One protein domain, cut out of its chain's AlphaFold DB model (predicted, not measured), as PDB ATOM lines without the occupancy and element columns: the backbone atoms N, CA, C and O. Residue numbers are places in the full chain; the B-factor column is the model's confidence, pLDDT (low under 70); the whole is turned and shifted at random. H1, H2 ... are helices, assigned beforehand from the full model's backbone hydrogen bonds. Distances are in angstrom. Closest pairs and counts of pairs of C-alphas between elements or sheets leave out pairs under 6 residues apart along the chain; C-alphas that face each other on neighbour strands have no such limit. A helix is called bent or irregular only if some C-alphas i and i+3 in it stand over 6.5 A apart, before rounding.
ATOM      1  N   THR A   4     151.297 142.425 124.735       81.94
ATOM      2  CA  THR A   4     150.608 143.383 123.856       81.94
ATOM      3  C   THR A   4     149.859 144.455 124.642       81.94
ATOM      4  O   THR A   4     149.825 145.598 124.209       81.94
ATOM      5  N   ALA A   5     149.318 144.124 125.820       82.62
ATOM      6  CA  ALA A   5     148.614 145.089 126.663       82.62
ATOM      7  C   ALA A   5     149.540 146.158 127.274       82.62
ATOM      8  O   ALA A   5     149.069 147.212 127.691       82.62
ATOM      9  N   ALA A   6     150.858 145.915 127.290       87.06
ATOM     10  CA  ALA A   6     151.845 146.893 127.738       87.06
ATOM     11  C   ALA A   6     152.008 148.061 126.749       87.06
ATOM     12  O   ALA A   6     152.510 149.121 127.122       87.06
ATOM     13  N   TYR A   7     151.587 147.876 125.496       87.12
ATOM     14  CA  TYR A   7     151.615 148.911 124.473       87.12
ATOM     15  C   TYR A   7     150.321 149.732 124.551       87.12
ATOM     16  O   TYR A   7     149.240 149.152 124.410       87.12
ATOM     17  N   PRO A   8     150.396 151.060 124.756       83.19
ATOM     18  CA  PRO A   8     149.220 151.904 124.993       83.19
ATOM     19  C   PRO A   8     148.124 151.756 123.932       83.19
ATOM     20  O   PRO A   8     146.943 151.648 124.266       83.19
ATOM     21  N   ASP A   9     148.522 151.668 122.665       82.19
ATOM     22  CA  ASP A   9     147.600 151.571 121.530       82.19
ATOM     23  C   ASP A   9     146.789 150.267 121.550       82.19
ATOM     24  O   ASP A   9     145.658 150.213 121.067       82.19
ATOM     25  N   TYR A  10     147.321 149.228 122.195       82.12
ATOM     26  CA  TYR A  10     146.750 147.885 122.225       82.12
ATOM     27  C   TYR A  10     146.274 147.449 123.616       82.12
ATOM     28  O   TYR A  10     145.771 146.334 123.756       82.12
ATOM     29  N   ALA A  11     146.367 148.312 124.633       79.75
ATOM     30  CA  ALA A  11     146.021 147.988 126.021       79.75
ATOM     31  C   ALA A  11     144.595 147.424 126.176       79.75
ATOM     32  O   ALA A  11     144.361 146.496 126.951       79.75
ATOM     33  N   ASN A  12     143.652 147.937 125.379       80.38
ATOM     34  CA  ASN A  12     142.246 147.520 125.402       80.38
ATOM     35  C   ASN A  12     141.873 146.501 124.313       80.38
ATOM     36  O   ASN A  12     140.711 146.091 124.239       80.38
ATOM     37  N   ASN A  13     142.814 146.082 123.461       82.44
ATOM     38  CA  ASN A  13     142.517 145.121 122.401       82.44
ATOM     39  C   ASN A  13     142.236 143.762 123.022       82.44
ATOM     40  O   ASN A  13     143.122 143.250 123.692       82.44
ATOM     41  N   PRO A  14     141.065 143.147 122.807       81.56
ATOM     42  CA  PRO A  14     140.747 141.869 123.425       81.56
ATOM     43  C   PRO A  14     141.615 140.738 122.836       81.56
ATOM     44  O   PRO A  14     142.172 140.897 121.746       81.56
ATOM     45  N   PRO A  15     141.722 139.576 123.509       82.81
ATOM     46  CA  PRO A  15     142.499 138.460 122.980       82.81
ATOM     47  C   PRO A  15     141.973 138.009 121.613       82.81
ATOM     48  O   PRO A  15     140.771 138.058 121.333       82.81
ATOM     49  N   GLY A  16     142.888 137.527 120.764       84.19
ATOM     50  CA  GLY A  16     142.541 136.973 119.452       84.19
ATOM     51  C   GLY A  16     141.659 135.726 119.551       84.19
ATOM     52  O   GLY A  16     140.795 135.516 118.698       84.19
ATOM     53  N   ILE A  17     141.826 134.951 120.626       83.94
ATOM     54  CA  ILE A  17     140.997 133.790 120.952       83.94
ATOM     55  C   ILE A  17     139.776 134.194 121.786       83.94
ATOM     56  O   ILE A  17     139.861 135.019 122.699       83.94
ATOM     57  N   SER A  18     138.633 133.586 121.483       85.25
ATOM     58  CA  SER A  18     137.416 133.721 122.284       85.25
ATOM     59  C   SER A  18     137.351 132.612 123.330       85.25
ATOM     60  O   SER A  18     137.485 131.438 122.997       85.25
ATOM     61  N   PHE A  19     137.045 132.967 124.573       84.44
ATOM     62  CA  PHE A  19     136.698 132.016 125.625       84.44
ATOM     63  C   PHE A  19     135.180 131.905 125.700       84.44
ATOM     64  O   PHE A  19     134.506 132.884 126.024       84.44
ATOM     65  N   MET A  20     134.624 130.732 125.382       84.38
ATOM     66  CA  MET A  20     133.173 130.488 125.465       84.38
ATOM     67  C   MET A  20     132.344 131.549 124.708       84.38
ATOM     68  O   MET A  20     131.377 132.104 125.226       84.38
ATOM     69  N   GLY A  21     132.780 131.903 123.494       85.81
ATOM     70  CA  GLY A  21     132.122 132.914 122.654       85.81
ATOM     71  C   GLY A  21     132.384 134.375 123.050       85.81
ATOM     72  O   GLY A  21     131.887 135.275 122.379       85.81
ATOM     73  N   LYS A  22     133.182 134.642 124.095       85.25
ATOM     74  CA  LYS A  22     133.530 135.998 124.548       85.25
ATOM     75  C   LYS A  22     135.022 136.279 124.385       85.25
ATOM     76  O   LYS A  22     135.859 135.507 124.844       85.25
ATOM     77  N   LYS A  23     135.373 137.423 123.795       86.69
ATOM     78  CA  LYS A  23     136.759 137.914 123.767       86.69
ATOM     79  C   LYS A  23     137.007 138.793 124.993       86.69
ATOM     80  O   LYS A  23     136.491 139.903 125.068       86.69
ATOM     81  N   THR A  24     137.746 138.287 125.980       84.81
ATOM     82  CA  THR A  24     138.019 139.001 127.241       84.81
ATOM     83  C   THR A  24     139.368 138.609 127.837       84.81
ATOM     84  O   THR A  24     139.726 137.435 127.838       84.81
ATOM     85  N   TRP A  25     140.094 139.586 128.390       80.81
ATOM     86  CA  TRP A  25     141.324 139.348 129.157       80.81
ATOM     87  C   TRP A  25     141.083 138.881 130.591       80.81
ATOM     88  O   TRP A  25     142.006 138.364 131.215       80.81
ATOM     89  N   LYS A  26     139.866 139.055 131.120       84.44
ATOM     90  CA  LYS A  26     139.494 138.691 132.496       84.44
ATOM     91  C   LYS A  26     138.356 137.657 132.487       84.44
ATOM     92  O   LYS A  26     137.223 137.985 132.837       84.44
ATOM     93  N   PRO A  27     138.614 136.418 132.031       83.19
ATOM     94  CA  PRO A  27     137.597 135.364 131.951       83.19
ATOM     95  C   PRO A  27     137.136 134.820 133.320       83.19
ATOM     96  O   PRO A  27     136.041 134.260 133.407       83.19
ATOM     97  N   GLY A  28     137.930 134.979 134.387       88.56
ATOM     98  CA  GLY A  28     137.619 134.450 135.725       88.56
ATOM     99  C   GLY A  28     137.367 132.938 135.699       88.56
ATOM    100  O   GLY A  28     138.034 132.211 134.961       88.56
ATOM    101  N   LYS A  29     136.342 132.460 136.420       86.88
ATOM    102  CA  LYS A  29     135.938 131.037 136.425       86.88
ATOM    103  C   LYS A  29     135.672 130.435 135.037       86.88
ATOM    104  O   LYS A  29     135.833 129.233 134.858       86.88
ATOM    105  N   TYR A  30     135.287 131.245 134.040       90.00
ATOM    106  CA  TYR A  30     135.058 130.730 132.684       90.00
ATOM    107  C   TYR A  30     136.343 130.211 132.037       90.00
ATOM    108  O   TYR A  30     136.262 129.335 131.181       90.00
ATOM    109  N   LEU A  31     137.513 130.701 132.461       91.06
ATOM    110  CA  LEU A  31     138.801 130.176 132.011       91.06
ATOM    111  C   LEU A  31     138.973 128.718 132.422       91.06
ATOM    112  O   LEU A  31     139.338 127.891 131.595       91.06
ATOM    113  N   GLN A  32     138.643 128.400 133.674       92.81
ATOM    114  CA  GLN A  32     138.776 127.050 134.214       92.81
ATOM    115  C   GLN A  32     137.879 126.061 133.489       92.81
ATOM    116  O   GLN A  32     138.336 124.999 133.064       92.81
ATOM    117  N   THR A  33     136.608 126.441 133.317       92.81
ATOM    118  CA  THR A  33     135.625 125.645 132.580       92.81
ATOM    119  C   THR A  33     136.052 125.454 131.129       92.81
ATOM    120  O   THR A  33     135.947 124.349 130.608       92.81
ATOM    121  N   PHE A  34     136.558 126.507 130.482       92.81
ATOM    122  CA  PHE A  34     137.048 126.422 129.112       92.81
ATOM    123  C   PHE A  34     138.234 125.473 128.989       92.81
ATOM    124  O   PHE A  34     138.202 124.580 128.151       92.81
ATOM    125  N   ILE A  35     139.249 125.620 129.840       94.25
ATOM    126  CA  ILE A  35     140.447 124.788 129.770       94.25
ATOM    127  C   ILE A  35     140.115 123.318 130.060       94.25
ATOM    128  O   ILE A  35     140.567 122.436 129.332       94.25
ATOM    129  N   ALA A  36     139.271 123.049 131.058       95.38
ATOM    130  CA  ALA A  36     138.841 121.689 131.369       95.38
ATOM    131  C   ALA A  36     138.011 121.071 130.233       95.38
ATOM    132  O   ALA A  36     138.239 119.925 129.863       95.38
ATOM    133  N   GLY A  37     137.068 121.824 129.658       94.69
ATOM    134  CA  GLY A  37     136.174 121.314 128.617       94.69
ATOM    135  C   GLY A  37     136.824 121.164 127.241       94.69
ATOM    136  O   GLY A  37     136.495 120.234 126.516       94.69
ATOM    137  N   VAL A  38     137.732 122.070 126.869       93.94
ATOM    138  CA  VAL A  38     138.350 122.096 125.531       93.94
ATOM    139  C   VAL A  38     139.659 121.315 125.494       93.94
ATOM    140  O   VAL A  38     139.931 120.643 124.504       93.94
ATOM    141  N   PHE A  39     140.465 121.388 126.556       94.12
ATOM    142  CA  PHE A  39     141.790 120.760 126.594       94.12
ATOM    143  C   PHE A  39     141.865 119.545 127.522       94.12
ATOM    144  O   PHE A  39     142.902 118.894 127.572       94.12
ATOM    145  N   GLY A  40     140.802 119.235 128.271       96.69
ATOM    146  CA  GLY A  40     140.787 118.092 129.187       96.69
ATOM    147  C   GLY A  40     141.687 118.256 130.414       96.69
ATOM    148  O   GLY A  40     141.913 117.282 131.122       96.69
ATOM    149  N   VAL A  41     142.198 119.464 130.685       97.75
ATOM    150  CA  VAL A  41     143.132 119.710 131.795       97.75
ATOM    151  C   VAL A  41     142.344 119.951 133.091       97.75
ATOM    152  O   VAL A  41     141.608 120.944 133.179       97.75
ATOM    153  N   PRO A  42     142.476 119.095 134.121       96.75
ATOM    154  CA  PRO A  42     141.747 119.247 135.379       96.75
ATOM    155  C   PRO A  42     142.132 120.526 136.130       96.75
ATOM    156  O   PRO A  42     143.281 120.957 136.097       96.75
ATOM    157  N   VAL A  43     141.199 121.106 136.897       95.12
ATOM    158  CA  VAL A  43     141.414 122.379 137.627       95.12
ATOM    159  C   VAL A  43     142.647 122.343 138.540       95.12
ATOM    160  O   VAL A  43     143.362 123.336 138.638       95.12
ATOM    161  N   ARG A  44     142.935 121.195 139.167       95.75
ATOM    162  CA  ARG A  44     144.133 121.012 139.999       95.75
ATOM    163  C   ARG A  44     145.428 121.186 139.202       95.75
ATOM    164  O   ARG A  44     146.353 121.824 139.685       95.75
ATOM    165  N   GLU A  45     145.487 120.633 137.997       97.81
ATOM    166  CA  GLU A  45     146.652 120.766 137.119       97.81
ATOM    167  C   GLU A  45     146.764 122.196 136.577       97.81
ATOM    168  O   GLU A  45     147.850 122.765 136.536       97.81
ATOM    169  N   GLN A  46     145.635 122.836 136.260       96.75
ATOM    170  CA  GLN A  46     145.625 124.248 135.873       96.75
ATOM    171  C   GLN A  46     146.197 125.161 136.970       96.75
ATOM    172  O   GLN A  46     146.948 126.080 136.659       96.75
ATOM    173  N   ALA A  47     145.872 124.907 138.241       95.81
ATOM    174  CA  ALA A  47     146.430 125.652 139.371       95.81
ATOM    175  C   ALA A  47     147.962 125.513 139.446       95.81
ATOM    176  O   ALA A  47     148.655 126.519 139.557       95.81
ATOM    177  N   GLN A  48     148.488 124.299 139.261       96.75
ATOM    178  CA  GLN A  48     149.937 124.052 139.214       96.75
ATOM    179  C   GLN A  48     150.614 124.775 138.043       96.75
ATOM    180  O   GLN A  48     151.729 125.271 138.171       96.75
ATOM    181  N   ILE A  49     149.945 124.858 136.888       96.88
ATOM    182  CA  ILE A  49     150.434 125.643 135.747       96.88
ATOM    183  C   ILE A  49     150.512 127.129 136.118       96.88
ATOM    184  O   ILE A  49     151.499 127.783 135.796       96.88
ATOM    185  N   VAL A  50     149.502 127.663 136.811       95.31
ATOM    186  CA  VAL A  50     149.493 129.062 137.269       95.31
ATOM    187  C   VAL A  50     150.629 129.340 138.256       95.31
ATOM    188  O   VAL A  50     151.294 130.364 138.121       95.31
ATOM    189  N   GLU A  51     150.897 128.432 139.193       94.94
ATOM    190  CA  GLU A  51     152.019 128.551 140.135       94.94
ATOM    191  C   GLU A  51     153.373 128.554 139.407       94.94
ATOM    192  O   GLU A  51     154.184 129.448 139.628       94.94
ATOM    193  N   ARG A  52     153.581 127.652 138.439       96.31
ATOM    194  CA  ARG A  52     154.804 127.639 137.610       96.31
ATOM    195  C   ARG A  52     154.980 128.910 136.782       96.31
ATOM    196  O   ARG A  52     156.102 129.354 136.549       96.31
ATOM    197  N   ILE A  53     153.883 129.507 136.312       94.88
ATOM    198  CA  ILE A  53     153.932 130.813 135.640       94.88
ATOM    199  C   ILE A  53     154.373 131.898 136.632       94.88
ATOM    200  O   ILE A  53     155.162 132.760 136.254       94.88
ATOM    201  N   ALA A  54     153.901 131.854 137.883       94.06
ATOM    202  CA  ALA A  54     154.329 132.790 138.921       94.06
ATOM    203  C   ALA A  54     155.835 132.674 139.203       94.06
ATOM    204  O   ALA A  54     156.519 133.692 139.215       94.06
ATOM    205  N   GLU A  55     156.353 131.451 139.340       95.00
ATOM    206  CA  GLU A  55     157.789 131.176 139.508       95.00
ATOM    207  C   GLU A  55     158.609 131.758 138.348       95.00
ATOM    208  O   GLU A  55     159.513 132.564 138.558       95.00
ATOM    209  N   ALA A  56     158.219 131.461 137.104       95.19
ATOM    210  CA  ALA A  56     158.889 132.011 135.925       95.19
ATOM    211  C   ALA A  56     158.830 133.550 135.873       95.19
ATOM    212  O   ALA A  56     159.742 134.208 135.365       95.19
ATOM    213  N   MET A  57     157.752 134.145 136.389       93.94
ATOM    214  CA  MET A  57     157.612 135.594 136.468       93.94
ATOM    215  C   MET A  57     158.533 136.228 137.515       93.94
ATOM    216  O   MET A  57     159.058 137.313 137.257       93.94
ATOM    217  N   ILE A  58     158.749 135.566 138.654       95.25
ATOM    218  CA  ILE A  58     159.719 135.997 139.672       95.25
ATOM    219  C   ILE A  58     161.120 136.040 139.054       95.25
ATOM    220  O   ILE A  58     161.812 137.051 139.179       95.25
ATOM    221  N   ASP A  59     161.495 135.006 138.300       95.81
ATOM    222  CA  ASP A  59     162.809 134.915 137.657       95.81
ATOM    223  C   ASP A  59     163.006 135.973 136.557       95.81
ATOM    224  O   ASP A  59     164.082 136.573 136.417       95.81
ATOM    225  N   ILE A  60     161.972 136.244 135.754       95.88
ATOM    226  CA  ILE A  60     162.087 137.167 134.616       95.88
ATOM    227  C   ILE A  60     161.931 138.641 135.013       95.88
ATOM    228  O   ILE A  60     162.472 139.513 134.331       95.88
ATOM    229  N   GLY A  61     161.225 138.951 136.103       95.75
ATOM    230  CA  GLY A  61     160.978 140.325 136.551       95.75
ATOM    231  C   GLY A  61     162.253 141.183 136.644       95.75
ATOM    232  O   GLY A  61     162.293 142.269 136.051       95.75
ATOM    233  N   PRO A  62     163.327 140.710 137.307       97.19
ATOM    234  CA  PRO A  62     164.612 141.408 137.364       97.19
ATOM    235  C   PRO A  62     165.237 141.653 135.985       97.19
ATOM    236  O   PRO A  62     165.781 142.725 135.731       97.19
ATOM    237  N   HIS A  63     165.099 140.711 135.051       97.19
ATOM    238  CA  HIS A  63     165.616 140.861 133.690       97.19
ATOM    239  C   HIS A  63     164.901 141.982 132.925       97.19
ATOM    240  O   HIS A  63     165.532 142.713 132.160       97.19
ATOM    241  N   VAL A  64     163.601 142.174 133.167       96.00
ATOM    242  CA  VAL A  64     162.856 143.310 132.606       96.00
ATOM    243  C   VAL A  64     163.379 144.630 133.170       96.00
ATOM    244  O   VAL A  64     163.586 145.571 132.405       96.00
ATOM    245  N   ARG A  65     163.647 144.701 134.480       95.62
ATOM    246  CA  ARG A  65     164.228 145.893 135.124       95.62
ATOM    247  C   ARG A  65     165.594 146.239 134.532       95.62
ATOM    248  O   ARG A  65     165.800 147.373 134.110       95.62
ATOM    249  N   LEU A  66     166.469 145.245 134.380       96.94
ATOM    250  CA  LEU A  66     167.768 145.415 133.723       96.94
ATOM    251  C   LEU A  66     167.621 145.913 132.275       96.94
ATOM    252  O   LEU A  66     168.364 146.787 131.830       96.94
ATOM    253  N   ALA A  67     166.635 145.407 131.530       97.00
ATOM    254  CA  ALA A  67     166.355 145.894 130.181       97.00
ATOM    255  C   ALA A  67     165.855 147.351 130.173       97.00
ATOM    256  O   ALA A  67     166.234 148.114 129.286       97.00
ATOM    257  N   MET A  68     165.048 147.766 131.156       95.81
ATOM    258  CA  MET A  68     164.582 149.155 131.306       95.81
ATOM    259  C   MET A  68     165.723 150.136 131.626       95.81
ATOM    260  O   MET A  68     165.653 151.312 131.257       95.81
ATOM    261  N   GLU A  69     166.758 149.671 132.326       95.75
ATOM    262  CA  GLU A  69     167.976 150.442 132.591       95.75
ATOM    263  C   GLU A  69     168.847 150.550 131.341       95.75
ATOM    264  O   GLU A  69     169.290 151.640 130.982       95.75
ATOM    265  N   ARG A  70     169.040 149.424 130.643       97.88
ATOM    266  CA  ARG A  70     169.908 149.330 129.466       97.88
ATOM    267  C   ARG A  70     169.342 150.030 128.231       97.88
ATOM    268  O   ARG A  70     170.110 150.552 127.427       97.88
ATOM    269  N   TYR A  71     168.023 150.025 128.059       97.19
ATOM    270  CA  TYR A  71     167.361 150.528 126.857       97.19
ATOM    271  C   TYR A  71     166.344 151.619 127.220       97.19
ATOM    272  O   TYR A  71     165.199 151.306 127.553       97.19
ATOM    273  N   PRO A  72     166.708 152.913 127.111       92.56
ATOM    274  CA  PRO A  72     165.825 154.016 127.492       92.56
ATOM    275  C   PRO A  72     164.456 153.983 126.800       92.56
ATOM    276  O   PRO A  72     163.439 154.181 127.456       92.56
ATOM    277  N   GLY A  73     164.411 153.640 125.505       91.31
ATOM    278  CA  GLY A  73     163.156 153.523 124.746       91.31
ATOM    279  C   GLY A  73     162.240 152.378 125.195       91.31
ATOM    280  O   GLY A  73     161.062 152.367 124.856       91.31
ATOM    281  N   PHE A  74     162.752 151.423 125.975       93.19
ATOM    282  CA  PHE A  74     161.965 150.327 126.535       93.19
ATOM    283  C   PHE A  74     161.427 150.639 127.934       93.19
ATOM    284  O   PHE A  74     160.536 149.940 128.403       93.19
ATOM    285  N   ARG A  75     161.925 151.676 128.616       92.81
ATOM    286  CA  ARG A  75     161.634 151.920 130.036       92.81
ATOM    287  C   ARG A  75     160.136 151.973 130.346       92.81
ATOM    288  O   ARG A  75     159.674 151.268 131.243       92.81
ATOM    289  N   ASP A  76     159.375 152.755 129.585       90.88
ATOM    290  CA  ASP A  76     157.934 152.908 129.814       90.88
ATOM    291  C   ASP A  76     157.150 151.638 129.473       90.88
ATOM    292  O   ASP A  76     156.230 151.259 130.201       90.88
ATOM    293  N   ILE A  77     157.537 150.942 128.400       91.81
ATOM    294  CA  ILE A  77     156.923 149.668 128.009       91.81
ATOM    295  C   ILE A  77     157.223 148.586 129.047       91.81
ATOM    296  O   ILE A  77     156.308 147.885 129.464       91.81
ATOM    297  N   GLY A  78     158.466 148.472 129.516       93.75
ATOM    298  CA  GLY A  78     158.868 147.518 130.547       93.75
ATOM    299  C   GLY A  78     158.115 147.735 131.858       93.75
ATOM    300  O   GLY A  78     157.599 146.781 132.438       93.75
ATOM    301  N   LYS A  79     157.939 148.996 132.272       92.88
ATOM    302  CA  LYS A  79     157.104 149.354 133.427       92.88
ATOM    303  C   LYS A  79     155.650 148.902 133.241       92.88
ATOM    304  O   LYS A  79     155.095 148.239 134.114       92.88
ATOM    305  N   ARG A  80     155.029 149.224 132.099       91.50
ATOM    306  CA  ARG A  80     153.655 148.786 131.783       91.50
ATOM    307  C   ARG A  80     153.544 147.268 131.740       91.50
ATOM    308  O   ARG A  80     152.572 146.717 132.237       91.50
ATOM    309  N   MET A  81     154.548 146.591 131.195       93.06
ATOM    310  CA  MET A  81     154.595 145.138 131.097       93.06
ATOM    311  C   MET A  81     154.552 144.488 132.481       93.06
ATOM    312  O   MET A  81     153.698 143.636 132.709       93.06
ATOM    313  N   LEU A  82     155.390 144.938 133.419       94.19
ATOM    314  CA  LEU A  82     155.401 144.417 134.789       94.19
ATOM    315  C   LEU A  82     154.083 144.696 135.530       94.19
ATOM    316  O   LEU A  82     153.570 143.797 136.195       94.19
ATOM    317  N   LEU A  83     153.479 145.881 135.359       91.38
ATOM    318  CA  LEU A  83     152.146 146.191 135.903       91.38
ATOM    319  C   LEU A  83     151.065 145.251 135.341       91.38
ATOM    320  O   LEU A  83     150.375 144.564 136.092       91.38
ATOM    321  N   CYS A  84     150.966 145.162 134.014       90.25
ATOM    322  CA  CYS A  84     150.019 144.307 133.301       90.25
ATOM    323  C   CYS A  84     150.146 142.830 133.697       90.25
ATOM    324  O   CYS A  84     149.152 142.111 133.853       90.25
ATOM    325  N   TRP A  85     151.379 142.350 133.837       92.50
ATOM    326  CA  TRP A  85     151.657 140.987 134.261       92.50
ATOM    327  C   TRP A  85     151.244 140.756 135.716       92.50
ATOM    328  O   TRP A  85     150.545 139.776 135.980       92.50
ATOM    329  N   GLY A  86     151.588 141.673 136.626       92.31
ATOM    330  CA  GLY A  86     151.189 141.615 138.033       92.31
ATOM    331  C   GLY A  86     149.670 141.574 138.213       92.31
ATOM    332  O   GLY A  86     149.149 140.683 138.882       92.31
ATOM    333  N   GLU A  87     148.935 142.454 137.529       90.31
ATOM    334  CA  GLU A  87     147.464 142.432 137.515       90.31
ATOM    335  C   GLU A  87     146.903 141.116 136.963       90.31
ATOM    336  O   GLU A  87     145.917 140.574 137.469       90.31
ATOM    337  N   GLY A  88     147.532 140.592 135.906       90.75
ATOM    338  CA  GLY A  88     147.176 139.309 135.319       90.75
ATOM    339  C   GLY A  88     147.300 138.164 136.323       90.75
ATOM    340  O   GLY A  88     146.371 137.367 136.443       90.75
ATOM    341  N   MET A  89     148.407 138.107 137.061       92.75
ATOM    342  CA  MET A  89     148.631 137.090 138.090       92.75
ATOM    343  C   MET A  89     147.692 137.253 139.277       92.75
ATOM    344  O   MET A  89     147.091 136.269 139.700       92.75
ATOM    345  N   ALA A  90     147.473 138.481 139.751       91.94
ATOM    346  CA  ALA A  90     146.500 138.754 140.805       91.94
ATOM    347  C   ALA A  90     145.094 138.263 140.412       91.94
ATOM    348  O   ALA A  90     144.409 137.620 141.204       91.94
ATOM    349  N   SER A  91     144.684 138.471 139.155       91.38
ATOM    350  CA  SER A  91     143.402 137.967 138.645       91.38
ATOM    351  C   SER A  91     143.314 136.436 138.582       91.38
ATOM    352  O   SER A  91     142.206 135.900 138.666       91.38
ATOM    353  N   LEU A  92     144.430 135.732 138.372       92.81
ATOM    354  CA  LEU A  92     144.463 134.266 138.367       92.81
ATOM    355  C   LEU A  92     144.417 133.711 139.795       92.81
ATOM    356  O   LEU A  92     143.701 132.746 140.055       92.81
ATOM    357  N   TYR A  93     145.125 134.353 140.721       93.50
ATOM    358  CA  TYR A  93     145.179 133.971 142.131       93.50
ATOM    359  C   TYR A  93     143.877 134.273 142.888       93.50
ATOM    360  O   TYR A  93     143.587 133.619 143.893       93.50
ATOM    361  N   ASP A  94     143.066 135.205 142.369       92.25
ATOM    362  CA  ASP A  94     141.774 135.596 142.931       92.25
ATOM    363  C   ASP A  94     140.884 134.398 143.303       92.25
ATOM    364  O   ASP A  94     140.818 133.371 142.612       92.25
ATOM    365  N   LYS A  95     140.119 134.572 144.385       87.12
ATOM    366  CA  LYS A  95     139.210 133.557 144.931       87.12
ATOM    367  C   LYS A  95     138.138 133.100 143.933       87.12
ATOM    368  O   LYS A  95     137.647 131.980 144.023       87.12
ATOM    369  N   LYS A  96     137.750 133.945 142.977       88.00
ATOM    370  CA  LYS A  96     136.761 133.607 141.937       88.00
ATOM    371  C   LYS A  96     137.386 132.903 140.732       88.00
ATOM    372  O   LYS A  96     136.641 132.455 139.859       88.00
ATOM    373  N   THR A  97     138.716 132.834 140.676       90.06
ATOM    374  CA  THR A  97     139.475 132.055 139.701       90.06
ATOM    375  C   THR A  97     140.075 130.850 140.430       90.06
ATOM    376  O   THR A  97     139.312 129.946 140.755       90.06
ATOM    377  N   TYR A  98     141.379 130.796 140.728       92.56
ATOM    378  CA  TYR A  98     142.016 129.593 141.290       92.56
ATOM    379  C   TYR A  98     142.091 129.535 142.823       92.56
ATOM    380  O   TYR A  98     142.435 128.482 143.348       92.56
ATOM    381  N   SER A  99     141.728 130.599 143.553       91.81
ATOM    382  CA  SER A  99     141.821 130.634 145.028       91.81
ATOM    383  C   SER A  99     143.222 130.311 145.574       91.81
ATOM    384  O   SER A  99     143.352 129.601 146.567       91.81
ATOM    385  N   LEU A 100     144.265 130.850 144.936       91.00
ATOM    386  CA  LEU A 100     145.667 130.628 145.323       91.00
ATOM    387  C   LEU A 100     146.187 131.664 146.335       91.00
ATOM    388  O   LEU A 100     147.320 131.568 146.791       91.00
ATOM    389  N   GLY A 101     145.369 132.656 146.703       90.62
ATOM    390  CA  GLY A 101     145.740 133.703 147.658       90.62
ATOM    391  C   GLY A 101     146.283 134.946 146.957       90.62
ATOM    392  O   GLY A 101     145.634 135.464 146.052       90.62
ATOM    393  N   THR A 102     147.448 135.432 147.382       86.00
ATOM    394  CA  THR A 102     148.111 136.609 146.799       86.00
ATOM    395  C   THR A 102     149.433 136.175 146.170       86.00
ATOM    396  O   THR A 102     150.204 135.494 146.842       86.00
ATOM    397  N   PRO A 103     149.724 136.542 144.911       86.62
ATOM    398  CA  PRO A 103     150.981 136.164 144.281       86.62
ATOM    399  C   PRO A 103     152.143 136.996 144.843       86.62
ATOM    400  O   PRO A 103     152.110 138.228 144.804       86.62
ATOM    401  N   GLU A 104     153.192 136.332 145.322       90.06
ATOM    402  CA  GLU A 104     154.430 136.967 145.789       90.06
ATOM    403  C   GLU A 104     155.440 137.076 144.635       90.06
ATOM    404  O   GLU A 104     156.335 136.256 144.488       90.06
ATOM    405  N   LEU A 105     155.284 138.086 143.771       88.50
ATOM    406  CA  LEU A 105     156.092 138.218 142.544       88.50
ATOM    407  C   LEU A 105     157.465 138.897 142.741       88.50
ATOM    408  O   LEU A 105     158.213 139.074 141.780       88.50
ATOM    409  N   GLY A 106     157.806 139.291 143.970       90.25
ATOM    410  CA  GLY A 106     159.084 139.924 144.309       90.25
ATOM    411  C   GLY A 106     159.194 141.418 143.961       90.25
ATOM    412  O   GLY A 106     158.271 142.051 143.441       90.25
ATOM    413  N   GLU A 107     160.353 142.004 144.275       92.06
ATOM    414  CA  GLU A 107     160.606 143.457 144.212       92.06
ATOM    415  C   GLU A 107     160.495 144.043 142.800       92.06
ATOM    416  O   GLU A 107     160.107 145.200 142.623       92.06
TER     417      GLU A 107
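Overview. This is residues 4 to 107 of the 134 residues of an uncharacterized protein of Luteibacter sp (UniProt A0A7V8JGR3). Picture a long helical hairpin, in which H3 folds back beside the bent helix H2, with the short helix H1 set crosswise at the end of the hairpin where H2 begins. The two sides of the hairpin are well joined along the arm H2b, while the arm H2a and H3 come near each other at few places; the unnamed residues 4 to 28 run along one side towards H1, and residues 94 to 107 turn back after H3. The printed part has 104 residues with three named helices, in the order H1, H2, H3, and no named strand; its class is all helix. It is only just compact, close to loose, with a radius of gyration of the C-alphas of 15.0 A, and elongated, spanning 44 by 28 by 20 A.

Arrangement. Begin at residue 4 and pass the unnamed residues 4 to 28 to reach H1, residues 29 to 39. A tight link of 3 residues leads to H2, residues 43 to 70, assigned as one helix by its hydrogen bonds but bent: C-alphas 59 and 62 are 6.7 A apart. Its arms are H2a, residues 43 to 59, and H2b, residues 62 to 70, at a steep tilt of 37 degrees, only just past shallow. H1 and H2a only just touch, with 3 pairs of C-alphas within 8 A, and H2a does so with residues 43 to 46 alone. Look at Gln 32 and Val 43 for their closest C-alphas, 6.4 A apart; the lines are about perpendicular at 74 degrees. After one more residue, a tight link, comes H3, residues 72 to 93. H2b and H3 form a helical hairpin: they touch, H3 with residues 74 to 82 alone, and run opposite ways at a shallow tilt of 19 degrees. Their closest C-alphas, of Met 68 and Arg 75, are 4.2 A apart. H2a and H3 are close but not clearly touching, with Ala 54 and Met 89 closest at 7.2 A between C-alphas, opposite ways at a shallow tilt of 27 degrees. H1 is apart from H2b and from H3. In H1, H2a and H2b every O i to N i+4 pair is within hydrogen-bond range; in H3, 16 of 18 are.

Along the chain. Find C-alpha 29 at (135.938, 131.037, 136.425); from there H1 runs 15.4 A to Phe 39. Next find C-alpha 43 at (141.414, 122.379, 137.627), where H2a starts its 24.8 A to Asp 59. H2b goes from Pro 62 to Arg 70, 12.4 A. H3 runs 32.3 A from Pro 72 to C-alpha 93 at (145.179, 133.971, 142.131), and is irregular: C-alphas 73 and 76 are 7.3 A apart.

Size, cuts and confidence. The two C-alphas farthest apart are those of Gly 37 and Pro 72, at 44.2 A. The printed part has no cut, and no link between the helices is long. The mean pLDDT of the printed part is 91.1, and no printed residue is under 70.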